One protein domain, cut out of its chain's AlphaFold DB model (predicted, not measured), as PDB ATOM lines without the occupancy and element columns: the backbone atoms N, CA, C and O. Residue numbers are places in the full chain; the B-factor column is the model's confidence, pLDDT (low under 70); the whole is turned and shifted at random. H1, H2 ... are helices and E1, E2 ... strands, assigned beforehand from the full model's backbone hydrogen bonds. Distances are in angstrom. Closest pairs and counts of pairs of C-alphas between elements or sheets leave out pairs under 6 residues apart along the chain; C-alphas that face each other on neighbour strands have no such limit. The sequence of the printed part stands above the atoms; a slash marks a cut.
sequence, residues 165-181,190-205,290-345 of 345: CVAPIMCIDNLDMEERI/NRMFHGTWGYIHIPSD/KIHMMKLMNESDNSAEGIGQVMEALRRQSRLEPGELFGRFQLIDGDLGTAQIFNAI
ATOM      1  N   CYS A 165      19.975 -41.271 -16.795       70.00
ATOM      2  CA  CYS A 165      20.268 -40.254 -15.772       70.00
ATOM      3  C   CYS A 165      19.038 -39.919 -14.907       70.00
ATOM      4  O   CYS A 165      19.176 -39.501 -13.763       70.00
ATOM      5  N   VAL A 166      17.841 -40.107 -15.464       76.56
ATOM      6  CA  VAL A 166      16.554 -39.931 -14.792       76.56
ATOM      7  C   VAL A 166      15.797 -41.242 -14.938       76.56
ATOM      8  O   VAL A 166      15.648 -41.751 -16.053       76.56
ATOM      9  N   ALA A 167      15.371 -41.810 -13.814       80.25
ATOM     10  CA  ALA A 167      14.568 -43.019 -13.819       80.25
ATOM     11  C   ALA A 167      13.142 -42.717 -14.319       80.25
ATOM     12  O   ALA A 167      12.719 -41.560 -14.280       80.25
ATOM     13  N   PRO A 168      12.395 -43.719 -14.819       85.12
ATOM     14  CA  PRO A 168      11.007 -43.511 -15.208       85.12
ATOM     15  C   PRO A 168      10.191 -42.894 -14.071       85.12
ATOM     16  O   PRO A 168      10.303 -43.299 -12.913       85.12
ATOM     17  N   ILE A 169       9.354 -41.926 -14.429       86.31
ATOM     18  CA  ILE A 169       8.437 -41.277 -13.495       86.31
ATOM     19  C   ILE A 169       7.291 -42.242 -13.232       86.31
ATOM     20  O   ILE A 169       6.733 -42.790 -14.180       86.31
ATOM     21  N   MET A 170       6.921 -42.429 -11.972       86.31
ATOM     22  CA  MET A 170       5.798 -43.264 -11.578       86.31
ATOM     23  C   MET A 170       4.682 -42.421 -10.973       86.31
ATOM     24  O   MET A 170       4.929 -41.513 -10.176       86.31
ATOM     25  N   CYS A 171       3.456 -42.783 -11.332       86.94
ATOM     26  CA  CYS A 171       2.245 -42.308 -10.684       86.94
ATOM     27  C   CYS A 171       1.470 -43.525 -10.185       86.94
ATOM     28  O   CYS A 171       1.267 -44.478 -10.947       86.94
ATOM     29  N   ILE A 172       1.050 -43.491  -8.925       86.25
ATOM     30  CA  ILE A 172       0.163 -44.493  -8.328       86.25
ATOM     31  C   ILE A 172      -1.001 -43.771  -7.674       86.25
ATOM     32  O   ILE A 172      -0.832 -42.669  -7.166       86.25
ATOM     33  N   ASP A 173      -2.172 -44.381  -7.711       83.75
ATOM     34  CA  ASP A 173      -3.357 -43.831  -7.070       83.75
ATOM     35  C   ASP A 173      -4.298 -44.967  -6.659       83.75
ATOM     36  O   ASP A 173      -4.231 -46.095  -7.175       83.75
ATOM     37  N   ASN A 174      -5.193 -44.663  -5.728       83.44
ATOM     38  CA  ASN A 174      -6.219 -45.579  -5.272       83.44
ATOM     39  C   ASN A 174      -7.227 -45.890  -6.381       83.44
ATOM     40  O   ASN A 174      -7.566 -45.064  -7.231       83.44
ATOM     41  N   LEU A 175      -7.741 -47.117  -6.356       84.12
ATOM     42  CA  LEU A 175      -8.831 -47.570  -7.201       84.12
ATOM     43  C   LEU A 175      -9.918 -48.217  -6.352       84.12
ATOM     44  O   LEU A 175      -9.821 -49.386  -5.980       84.12
ATOM     45  N   ASP A 176     -10.994 -47.469  -6.143       83.19
ATOM     46  CA  ASP A 176     -12.196 -47.975  -5.496       83.19
ATOM     47  C   ASP A 176     -13.264 -48.306  -6.539       83.19
ATOM     48  O   ASP A 176     -13.728 -47.443  -7.290       83.19
ATOM     49  N   MET A 177     -13.685 -49.570  -6.586       83.50
ATOM     50  CA  MET A 177     -14.809 -50.008  -7.414       83.50
ATOM     51  C   MET A 177     -15.961 -50.480  -6.536       83.50
ATOM     52  O   MET A 177     -15.794 -51.365  -5.702       83.50
ATOM     53  N   GLU A 178     -17.160 -49.949  -6.766       86.25
ATOM     54  CA  GLU A 178     -18.378 -50.453  -6.131       86.25
ATOM     55  C   GLU A 178     -19.119 -51.398  -7.086       86.25
ATOM     56  O   GLU A 178     -19.677 -50.983  -8.106       86.25
ATOM     57  N   GLU A 179     -19.197 -52.676  -6.730       83.94
ATOM     58  CA  GLU A 179     -20.167 -53.596  -7.313       83.94
ATOM     59  C   GLU A 179     -21.538 -53.310  -6.701       83.94
ATOM     60  O   GLU A 179     -21.834 -53.686  -5.564       83.94
ATOM     61  N   ARG A 180     -22.388 -52.625  -7.475       81.44
ATOM     62  CA  ARG A 180     -23.774 -52.340  -7.094       81.44
ATOM     63  C   ARG A 180     -24.705 -53.461  -7.515       81.44
ATOM     64  O   ARG A 180     -24.890 -53.722  -8.705       81.44
ATOM     65  N   ILE A 181     -25.381 -54.056  -6.541       82.56
ATOM     66  CA  ILE A 181     -26.405 -55.065  -6.788       82.56
ATOM     67  C   ILE A 181     -27.765 -54.366  -6.876       82.56
ATOM     68  O   ILE A 181     -28.255 -53.803  -5.903       82.56
ATOM     69  N   ASN A 190     -24.170 -54.674  -1.929       84.62
ATOM     70  CA  ASN A 190     -23.099 -53.980  -2.633       84.62
ATOM     71  C   ASN A 190     -21.749 -54.354  -2.021       84.62
ATOM     72  O   ASN A 190     -21.637 -54.532  -0.804       84.62
ATOM     73  N   ARG A 191     -20.731 -54.450  -2.870       84.44
ATOM     74  CA  ARG A 191     -19.365 -54.737  -2.445       84.44
ATOM     75  C   ARG A 191     -18.442 -53.638  -2.934       84.44
ATOM     76  O   ARG A 191     -18.446 -53.310  -4.116       84.44
ATOM     77  N   MET A 192     -17.648 -53.105  -2.017       82.75
ATOM     78  CA  MET A 192     -16.523 -52.246  -2.354       82.75
ATOM     79  C   MET A 192     -15.300 -53.122  -2.604       82.75
ATOM     80  O   MET A 192     -15.021 -54.048  -1.840       82.75
ATOM     81  N   PHE A 193     -14.593 -52.834  -3.683       82.56
ATOM     82  CA  PHE A 193     -13.267 -53.343  -3.961       82.56
ATOM     83  C   PHE A 193     -12.303 -52.185  -3.859       82.56
ATOM     84  O   PHE A 193     -12.556 -51.132  -4.440       82.56
ATOM     85  N   HIS A 194     -11.213 -52.416  -3.147       82.81
ATOM     86  CA  HIS A 194     -10.124 -51.468  -3.019       82.81
ATOM     87  C   HIS A 194      -8.917 -52.052  -3.749       82.81
ATOM     88  O   HIS A 194      -8.721 -53.272  -3.770       82.81
ATOM     89  N   GLY A 195      -8.120 -51.185  -4.345       86.25
ATOM     90  CA  GLY A 195      -6.869 -51.547  -4.979       86.25
ATOM     91  C   GLY A 195      -6.057 -50.306  -5.292       86.25
ATOM     92  O   GLY A 195      -6.497 -49.189  -5.043       86.25
ATOM     93  N   THR A 196      -4.887 -50.512  -5.874       86.81
ATOM     94  CA  THR A 196      -4.001 -49.435  -6.312       86.81
ATOM     95  C   THR A 196      -3.691 -49.644  -7.784       86.81
ATOM     96  O   THR A 196      -3.290 -50.736  -8.208       86.81
ATOM     97  N   TRP A 197      -3.879 -48.601  -8.582       88.94
ATOM     98  CA  TRP A 197      -3.473 -48.577  -9.981       88.94
ATOM     99  C   TRP A 197      -2.274 -47.653 -10.151       88.94
ATOM    100  O   TRP A 197      -1.986 -46.810  -9.310       88.94
ATOM    101  N   GLY A 198      -1.536 -47.833 -11.241       89.88
ATOM    102  CA  GLY A 198      -0.392 -46.982 -11.511       89.88
ATOM    103  C   GLY A 198       0.131 -47.130 -12.921       89.88
ATOM    104  O   GLY A 198      -0.238 -48.050 -13.659       89.88
ATOM    105  N   TYR A 199       0.997 -46.204 -13.298       91.56
ATOM    106  CA  TYR A 199       1.681 -46.211 -14.579       91.56
ATOM    107  C   TYR A 199       3.068 -45.594 -14.453       91.56
ATOM    108  O   TYR A 199       3.337 -44.787 -13.563       91.56
ATOM    109  N   ILE A 200       3.940 -45.968 -15.385       90.12
ATOM    110  CA  ILE A 200       5.230 -45.315 -15.574       90.12
ATOM    111  C   ILE A 200       5.196 -44.448 -16.829       90.12
ATOM    112  O   ILE A 200       4.653 -44.842 -17.864       90.12
ATOM    113  N   HIS A 201       5.798 -43.271 -16.735       89.94
ATOM    114  CA  HIS A 201       6.026 -42.356 -17.836       89.94
ATOM    115  C   HIS A 201       7.522 -42.308 -18.145       89.94
ATOM    116  O   HIS A 201       8.347 -41.965 -17.292       89.94
ATOM    117  N   ILE A 202       7.873 -42.660 -19.380       88.44
ATOM    118  CA  ILE A 202       9.255 -42.637 -19.855       88.44
ATOM    119  C   ILE A 202       9.494 -41.291 -20.547       88.44
ATOM    120  O   ILE A 202       8.828 -41.008 -21.550       88.44
ATOM    121  N   PRO A 203      10.445 -40.471 -20.059       84.19
ATOM    122  CA  PRO A 203      10.818 -39.229 -20.725       84.19
ATOM    123  C   PRO A 203      11.196 -39.467 -22.190       84.19
ATOM    124  O   PRO A 203      11.788 -40.491 -22.537       84.19
ATOM    125  N   SER A 204      10.861 -38.519 -23.068       85.69
ATOM    126  CA  SER A 204      11.191 -38.659 -24.486       85.69
ATOM    127  C   SER A 204      12.706 -38.635 -24.701       85.69
ATOM    128  O   SER A 204      13.435 -37.879 -24.059       85.69
ATOM    129  N   ASP A 205      13.188 -39.426 -25.660       84.19
ATOM    130  CA  ASP A 205      14.622 -39.497 -25.970       84.19
ATOM    131  C   ASP A 205      15.165 -38.139 -26.449       84.19
ATOM    132  O   ASP A 205      16.336 -37.818 -26.250       84.19
ATOM    133  N   LYS A 290       5.333 -41.933 -23.967       90.62
ATOM    134  CA  LYS A 290       5.570 -43.351 -23.676       90.62
ATOM    135  C   LYS A 290       5.077 -43.646 -22.257       90.62
ATOM    136  O   LYS A 290       5.789 -43.396 -21.285       90.62
ATOM    137  N   ILE A 291       3.842 -44.134 -22.152       91.62
ATOM    138  CA  ILE A 291       3.194 -44.503 -20.885       91.62
ATOM    139  C   ILE A 291       2.956 -46.011 -20.862       91.62
ATOM    140  O   ILE A 291       2.402 -46.567 -21.813       91.62
ATOM    141  N   HIS A 292       3.320 -46.658 -19.757       92.44
ATOM    142  CA  HIS A 292       3.045 -48.075 -19.534       92.44
ATOM    143  C   HIS A 292       2.255 -48.267 -18.244       92.44
ATOM    144  O   HIS A 292       2.718 -47.914 -17.161       92.44
ATOM    145  N   MET A 293       1.055 -48.832 -18.379       92.69
ATOM    146  CA  MET A 293       0.180 -49.152 -17.254       92.69
ATOM    147  C   MET A 293       0.731 -50.345 -16.485       92.69
ATOM    148  O   MET A 293       1.058 -51.371 -17.081       92.69
ATOM    149  N   MET A 294       0.781 -50.222 -15.165       90.44
ATOM    150  CA  MET A 294       1.153 -51.308 -14.272       90.44
ATOM    151  C   MET A 294      -0.022 -52.258 -14.061       90.44
ATOM    152  O   MET A 294      -1.190 -51.916 -14.271       90.44
ATOM    153  N   LYS A 295       0.284 -53.484 -13.641       91.19
ATOM    154  CA  LYS A 295      -0.744 -54.432 -13.230       91.19
ATOM    155  C   LYS A 295      -1.408 -53.908 -11.959       91.19
ATOM    156  O   LYS A 295      -0.713 -53.527 -11.017       91.19
ATOM    157  N   LEU A 296      -2.741 -53.946 -11.947       89.31
ATOM    158  CA  LEU A 296      -3.546 -53.584 -10.787       89.31
ATOM    159  C   LEU A 296      -3.109 -54.379  -9.552       89.31
ATOM    160  O   LEU A 296      -2.877 -55.592  -9.630       89.31
ATOM    161  N   MET A 297      -3.006 -53.670  -8.438       88.88
ATOM    162  CA  MET A 297      -2.643 -54.190  -7.129       88.88
ATOM    163  C   MET A 297      -3.918 -54.258  -6.286       88.88
ATOM    164  O   MET A 297      -4.740 -53.347  -6.338       88.88
ATOM    165  N   ASN A 298      -4.114 -55.357  -5.559       83.44
ATOM    166  CA  ASN A 298      -5.274 -55.524  -4.669       83.44
ATOM    167  C   ASN A 298      -5.068 -54.792  -3.335       83.44
ATOM    168  O   ASN A 298      -5.977 -54.675  -2.519       83.44
ATOM    169  N   GLU A 299      -3.838 -54.368  -3.092       82.25
ATOM    170  CA  GLU A 299      -3.388 -53.646  -1.926       82.25
ATOM    171  C   GLU A 299      -3.837 -52.179  -2.019       82.25
ATOM    172  O   GLU A 299      -3.845 -51.598  -3.106       82.25
ATOM    173  N   SER A 300      -4.229 -51.580  -0.894       73.38
ATOM    174  CA  SER A 300      -4.570 -50.152  -0.815       73.38
ATOM    175  C   SER A 300      -3.383 -49.374  -0.260       73.38
ATOM    176  O   SER A 300      -2.728 -49.846   0.666       73.38
ATOM    177  N   ASP A 301      -3.118 -48.182  -0.778       65.81
ATOM    178  CA  ASP A 301      -2.051 -47.299  -0.292       65.81
ATOM    179  C   ASP A 301      -2.489 -46.400   0.895       65.81
ATOM    180  O   ASP A 301      -1.655 -45.734   1.506       65.81
ATOM    181  N   ASN A 302      -3.760 -46.474   1.319       70.31
ATOM    182  CA  ASN A 302      -4.369 -45.668   2.393       70.31
ATOM    183  C   ASN A 302      -3.828 -45.934   3.814       70.31
ATOM    184  O   ASN A 302      -4.352 -45.412   4.803       70.31
ATOM    185  N   SER A 303      -2.826 -46.798   3.967       68.88
ATOM    186  CA  SER A 303      -2.234 -47.121   5.265       68.88
ATOM    187  C   SER A 303      -0.745 -47.424   5.146       68.88
ATOM    188  O   SER A 303      -0.267 -47.847   4.097       68.88
ATOM    189  N   ALA A 304      -0.013 -47.271   6.253       66.12
ATOM    190  CA  ALA A 304       1.417 -47.579   6.308       66.12
ATOM    191  C   ALA A 304       1.729 -49.061   6.022       66.12
ATOM    192  O   ALA A 304       2.754 -49.381   5.426       66.12
ATOM    193  N   GLU A 305       0.841 -49.972   6.421       71.88
ATOM    194  CA  GLU A 305       0.965 -51.389   6.068       71.88
ATOM    195  C   GLU A 305       0.682 -51.607   4.576       71.88
ATOM    196  O   GLU A 305       1.450 -52.274   3.882       71.88
ATOM    197  N   GLY A 306      -0.382 -50.984   4.074       77.31
ATOM    198  CA  GLY A 306      -0.815 -51.090   2.689       77.31
ATOM    199  C   GLY A 306       0.216 -50.574   1.684       77.31
ATOM    200  O   GLY A 306       0.546 -51.284   0.733       77.31
ATOM    201  N   ILE A 307       0.840 -49.418   1.940       77.00
ATOM    202  CA  ILE A 307       1.900 -48.899   1.065       77.00
ATOM    203  C   ILE A 307       3.111 -49.837   1.014       77.00
ATOM    204  O   ILE A 307       3.720 -49.992  -0.041       77.00
ATOM    205  N   GLY A 308       3.454 -50.513   2.118       80.44
ATOM    206  CA  GLY A 308       4.555 -51.477   2.141       80.44
ATOM    207  C   GLY A 308       4.282 -52.663   1.213       80.44
ATOM    208  O   GLY A 308       5.170 -53.119   0.492       80.44
ATOM    209  N   GLN A 309       3.028 -53.117   1.167       85.06
ATOM    210  CA  GLN A 309       2.602 -54.174   0.253       85.06
ATOM    211  C   GLN A 309       2.542 -53.682  -1.204       85.06
ATOM    212  O   GLN A 309       2.950 -54.416  -2.109       85.06
ATOM    213  N   VAL A 310       2.124 -52.429  -1.432       84.38
ATOM    214  CA  VAL A 310       2.201 -51.766  -2.744       84.38
ATOM    215  C   VAL A 310       3.655 -51.694  -3.220       84.38
ATOM    216  O   VAL A 310       3.941 -52.117  -4.335       84.38
ATOM    217  N   MET A 311       4.610 -51.289  -2.378       83.19
ATOM    218  CA  MET A 311       6.038 -51.284  -2.735       83.19
ATOM    219  C   MET A 311       6.542 -52.667  -3.126       83.19
ATOM    220  O   MET A 311       7.235 -52.816  -4.133       83.19
ATOM    221  N   GLU A 312       6.162 -53.699  -2.378       86.50
ATOM    222  CA  GLU A 312       6.533 -55.072  -2.710       86.50
ATOM    223  C   GLU A 312       5.880 -55.541  -4.023       86.50
ATOM    224  O   GLU A 312       6.485 -56.277  -4.806       86.50
ATOM    225  N   ALA A 313       4.657 -55.103  -4.323       88.62
ATOM    226  CA  ALA A 313       4.021 -55.341  -5.614       88.62
ATOM    227  C   ALA A 313       4.752 -54.627  -6.762       88.62
ATOM    228  O   ALA A 313       5.034 -55.253  -7.788       88.62
ATOM    229  N   LEU A 314       5.137 -53.366  -6.581       87.94
ATOM    230  CA  LEU A 314       5.898 -52.587  -7.560       87.94
ATOM    231  C   LEU A 314       7.291 -53.183  -7.794       87.94
ATOM    232  O   LEU A 314       7.744 -53.287  -8.938       87.94
ATOM    233  N   ARG A 315       7.946 -53.670  -6.737       88.62
ATOM    234  CA  ARG A 315       9.209 -54.410  -6.823       88.62
ATOM    235  C   ARG A 315       9.064 -55.669  -7.678       88.62
ATOM    236  O   ARG A 315       9.838 -55.884  -8.609       88.62
ATOM    237  N   ARG A 316       8.033 -56.483  -7.416       89.81
ATOM    238  CA  ARG A 316       7.741 -57.698  -8.199       89.81
ATOM    239  C   ARG A 316       7.486 -57.384  -9.675       89.81
ATOM    240  O   ARG A 316       7.960 -58.118 -10.540       89.81
ATOM    241  N   GLN A 317       6.760 -56.306  -9.967       90.38
ATOM    242  CA  GLN A 317       6.444 -55.901 -11.340       90.38
ATOM    243  C   GLN A 317       7.652 -55.320 -12.089       90.38
ATOM    244  O   GLN A 317       7.836 -55.617 -13.267       90.38
ATOM    245  N   SER A 318       8.492 -54.536 -11.411       87.56
ATOM    246  CA  SER A 318       9.720 -53.964 -11.983       87.56
ATOM    247  C   SER A 318      10.868 -54.970 -12.097       87.56
ATOM    248  O   SER A 318      11.798 -54.736 -12.863       87.56
ATOM    249  N   ARG A 319      10.792 -56.100 -11.376       90.44
ATOM    250  CA  ARG A 319      11.845 -57.129 -11.278       90.44
ATOM    251  C   ARG A 319      13.185 -56.576 -10.778       90.44
ATOM    252  O   ARG A 319      14.233 -57.126 -11.103       90.44
ATOM    253  N   LEU A 320      13.139 -55.498  -9.997       86.31
ATOM    254  CA  LEU A 320      14.311 -54.894  -9.375       86.31
ATOM    255  C   LEU A 320      14.577 -55.506  -7.996       86.31
ATOM    256  O   LEU A 320      13.658 -55.923  -7.279       86.31
ATOM    257  N   GLU A 321      15.847 -55.517  -7.605       84.94
ATOM    258  CA  GLU A 321      16.226 -55.811  -6.226       84.94
ATOM    259  C   GLU A 321      15.866 -54.629  -5.308       84.94
ATOM    260  O   GLU A 321      15.855 -53.478  -5.763       84.94
ATOM    261  N   PRO A 322      15.596 -54.858  -4.008       77.94
ATOM    262  CA  PRO A 322      15.152 -53.804  -3.092       77.94
ATOM    263  C   PRO A 322      16.042 -52.554  -3.106       77.94
ATOM    264  O   PRO A 322      15.536 -51.441  -3.173       77.94
ATOM    265  N   GLY A 323      17.370 -52.724  -3.110       74.44
ATOM    266  CA  GLY A 323      18.313 -51.599  -3.113       74.44
ATOM    267  C   GLY A 323      18.327 -50.787  -4.413       74.44
ATOM    268  O   GLY A 323      18.652 -49.603  -4.388       74.44
ATOM    269  N   GLU A 324      17.958 -51.393  -5.542       77.12
ATOM    270  CA  GLU A 324      17.882 -50.707  -6.837       77.12
ATOM    271  C   GLU A 324      16.553 -49.977  -7.018       77.12
ATOM    272  O   GLU A 324      16.511 -48.937  -7.675       77.12
ATOM    273  N   LEU A 325      15.481 -50.504  -6.416       74.38
ATOM    274  CA  LEU A 325      14.155 -49.907  -6.476       74.38
ATOM    275  C   LEU A 325      14.177 -48.489  -5.901       74.38
ATOM    276  O   LEU A 325      13.838 -47.553  -6.616       74.38
ATOM    277  N   PHE A 326      14.648 -48.306  -4.664       69.06
ATOM    278  CA  PHE A 326      14.638 -46.993  -3.998       69.06
ATOM    279  C   PHE A 326      15.473 -45.931  -4.726       69.06
ATOM    280  O   PHE A 326      15.113 -44.761  -4.724       69.06
ATOM    281  N   GLY A 327      16.559 -46.327  -5.400       69.56
ATOM    282  CA  GLY A 327      17.373 -45.402  -6.195       69.56
ATOM    283  C   GLY A 327      16.740 -44.997  -7.532       69.56
ATOM    284  O   GLY A 327      17.159 -44.006  -8.128       69.56
ATOM    285  N   ARG A 328      15.755 -45.759  -8.022       74.06
ATOM    286  CA  ARG A 328      15.086 -45.540  -9.318       74.06
ATOM    287  C   ARG A 328      13.626 -45.120  -9.183       74.06
ATOM    288  O   ARG A 328      12.990 -44.798 -10.181       74.06
ATOM    289  N   PHE A 329      13.074 -45.145  -7.981       73.12
ATOM    290  CA  PHE A 329      11.670 -44.853  -7.767       73.12
ATOM    291  C   PHE A 329      11.441 -43.341  -7.733       73.12
ATOM    292  O   PHE A 329      11.845 -42.669  -6.789       73.12
ATOM    293  N   GLN A 330      10.806 -42.799  -8.772       78.25
ATOM    294  CA  GLN A 330      10.423 -41.387  -8.839       78.25
ATOM    295  C   GLN A 330       8.903 -41.263  -8.773       78.25
ATOM    296  O   GLN A 330       8.239 -41.185  -9.805       78.25
ATOM    297  N   LEU A 331       8.358 -41.266  -7.555       75.69
ATOM    298  CA  LEU A 331       6.941 -41.000  -7.334       75.69
ATOM    299  C   LEU A 331       6.682 -39.499  -7.459       75.69
ATOM    300  O   LEU A 331       7.185 -38.722  -6.651       75.69
ATOM    301  N   ILE A 332       5.931 -39.094  -8.482       72.81
ATOM    302  CA  ILE A 332       5.584 -37.679  -8.694       72.81
ATOM    303  C   ILE A 332       4.144 -37.386  -8.291       72.81
ATOM    304  O   ILE A 332       3.861 -36.275  -7.843       72.81
ATOM    305  N   ASP A 333       3.254 -38.363  -8.441       66.12
ATOM    306  CA  ASP A 333       1.833 -38.180  -8.180       66.12
ATOM    307  C   ASP A 333       1.247 -39.396  -7.461       66.12
ATOM    308  O   ASP A 333       1.573 -40.545  -7.776       66.12
ATOM    309  N   GLY A 334       0.408 -39.087  -6.486       62.88
ATOM    310  CA  GLY A 334      -0.302 -39.986  -5.591       62.88
ATOM    311  C   GLY A 334      -1.090 -39.148  -4.597       62.88
ATOM    312  O   GLY A 334      -0.789 -37.962  -4.406       62.88
ATOM    313  N   ASP A 335      -2.128 -39.720  -3.991       64.75
ATOM    314  CA  ASP A 335      -2.915 -38.959  -3.027       64.75
ATOM    315  C   ASP A 335      -2.044 -38.466  -1.848       64.75
ATOM    316  O   ASP A 335      -0.925 -38.935  -1.602       64.75
ATOM    317  N   LEU A 336      -2.525 -37.442  -1.133       53.25
ATOM    318  CA  LEU A 336      -1.747 -36.791  -0.074       53.25
ATOM    319  C   LEU A 336      -1.318 -37.784   1.024       53.25
ATOM    320  O   LEU A 336      -0.271 -37.580   1.636       53.25
ATOM    321  N   GLY A 337      -2.095 -38.847   1.259       55.97
ATOM    322  CA  GLY A 337      -1.739 -39.922   2.181       55.97
ATOM    323  C   GLY A 337      -0.579 -40.751   1.638       55.97
ATOM    324  O   GLY A 337       0.435 -40.906   2.319       55.97
ATOM    325  N   THR A 338      -0.670 -41.184   0.384       58.88
ATOM    326  CA  THR A 338       0.366 -41.944  -0.329       58.88
ATOM    327  C   THR A 338       1.696 -41.194  -0.373       58.88
ATOM    328  O   THR A 338       2.739 -41.753  -0.028       58.88
ATOM    329  N   ALA A 339       1.676 -39.900  -0.702       57.91
ATOM    330  CA  ALA A 339       2.879 -39.066  -0.762       57.91
ATOM    331  C   ALA A 339       3.502 -38.788   0.624       57.91
ATOM    332  O   ALA A 339       4.728 -38.719   0.756       57.91
ATOM    333  N   GLN A 340       2.683 -38.629   1.672       56.28
ATOM    334  CA  GLN A 340       3.169 -38.418   3.044       56.28
ATOM    335  C   GLN A 340       3.800 -39.676   3.634       56.28
ATOM    336  O   GLN A 340       4.838 -39.585   4.290       56.28
ATOM    337  N   ILE A 341       3.196 -40.841   3.399       57.69
ATOM    338  CA  ILE A 341       3.718 -42.104   3.919       57.69
ATOM    339  C   ILE A 341       4.985 -42.506   3.155       57.69
ATOM    340  O   ILE A 341       5.931 -42.985   3.773       57.69
ATOM    341  N   PHE A 342       5.058 -42.236   1.847       57.06
ATOM    342  CA  PHE A 342       6.250 -42.520   1.046       57.06
ATOM    343  C   PHE A 342       7.504 -41.794   1.556       57.06
ATOM    344  O   PHE A 342       8.560 -42.402   1.660       57.06
ATOM    345  N   ASN A 343       7.388 -40.513   1.919       55.59
ATOM    346  CA  ASN A 343       8.516 -39.724   2.436       55.59
ATOM    347  C   ASN A 343       8.902 -40.061   3.890       55.59
ATOM    348  O   ASN A 343       9.908 -39.553   4.386       55.59
ATOM    349  N   ALA A 344       8.083 -40.847   4.594       46.44
ATOM    350  CA  ALA A 344       8.303 -41.230   5.988       46.44
ATOM    351  C   ALA A 344       8.999 -42.598   6.149       46.44
ATOM    352  O   ALA A 344       9.335 -42.970   7.277       46.44
ATOM    353  N   ILE A 345       9.189 -43.333   5.047       44.44
ATOM    354  CA  ILE A 345       9.909 -44.616   4.949       44.44
ATOM    355  C   ILE A 345      11.302 -44.339   4.385       44.44
ATOM    356  O   ILE A 345      12.267 -44.946   4.906       44.44
TER     357      ILE A 345
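Overview. This is residues 165 to 181, 190 to 205 and 290 to 345 of the 345 residues of an uncharacterized protein of Puccinia graminis f. sp. tritici (UniProt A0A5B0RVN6). A long, twisted ribbon of two antiparallel strands, E1 and E2, makes the longest axis; where E1 begins and E2 ends, the short strands E3 and E4 widen it into a four-stranded sheet. Three helices gather beside this wider part: H1 and H3 meet about crosswise and each grazes the sheet, while H2 makes a corner with H1. The printed part has 89 residues, with four named strands and three named helices in the order E1 E2 E3 H1 H2 E4 H3. The sheet is mixed, in the order E3 E2 E1 E4, and the class is mixed, helices and strands. The whole is compact, with a radius of gyration of the C-alphas of 13.7 A, yet elongated in outline, spanning 49 by 29 by 24 A.

Along the chain. Find C-alpha 169 at (8.437, -41.277, -13.495); from there E1, residues 169 to 179, runs 31.8 A. E2, residues 191 to 202, runs 35.6 A from C-alpha 191 at (-19.365, -54.737, -2.445). Look for the short strands E3 at residues 290 to 293 and E4 at residues 330 to 333. H1, residues 304 to 318, is 21.1 A long; H2 takes residues 322 to 328, and H3, residues 336 to 342, ends at C-alpha 342 at (6.250, -42.520, 1.046).

Arrangement. Start with the antiparallel neighbours E1 and E2, where N 175 and O 195 are 2.8 A apart, within hydrogen-bond range. Edge strand E3 is antiparallel to E2, with N 292 and O 200 at 2.9 A. Edge strand E4 is parallel to E1, with N 170 and O 330 at 2.8 A. E3, H1, H2 and E4 form a split strand-helix-strand unit, two strands of one sheet joined through helices, with E2 and E1 between them in the sheet; its crossover is right-handed. H1 only grazes the sheet with residues 306 to 314, and H3 with residues 338 to 342. H1, with residues 304 to 307 alone, touches H3; their closest C-alphas, of Ala 304 and Ile 341, are 6.4 A apart, and the tilt of 70.4 degrees is only just about perpendicular. H2 is close to but not clearly touching H1, with the closest C-alphas, of Arg 315 and Leu 325, at 6.7 A; it is not on the sheet. In H3 every O i to N i+4 pair is within hydrogen-bond range; in H1 10 of 11 are, and in H2 1 of 3, beside 3 of 4 O i to N i+3 pairs.

Size, cuts and confidence. The C-alphas farthest apart, of Cys 165 and Ile 181, are 49.8 A apart. Residues 182 to 189 and 206 to 289 are not printed; the gaps are 5.4 A and 10.1 A between C-alphas. Of the links printed whole, none is long. Mean pLDDT of the printed part is 78.9; residues 333 to 345 are among those under 70.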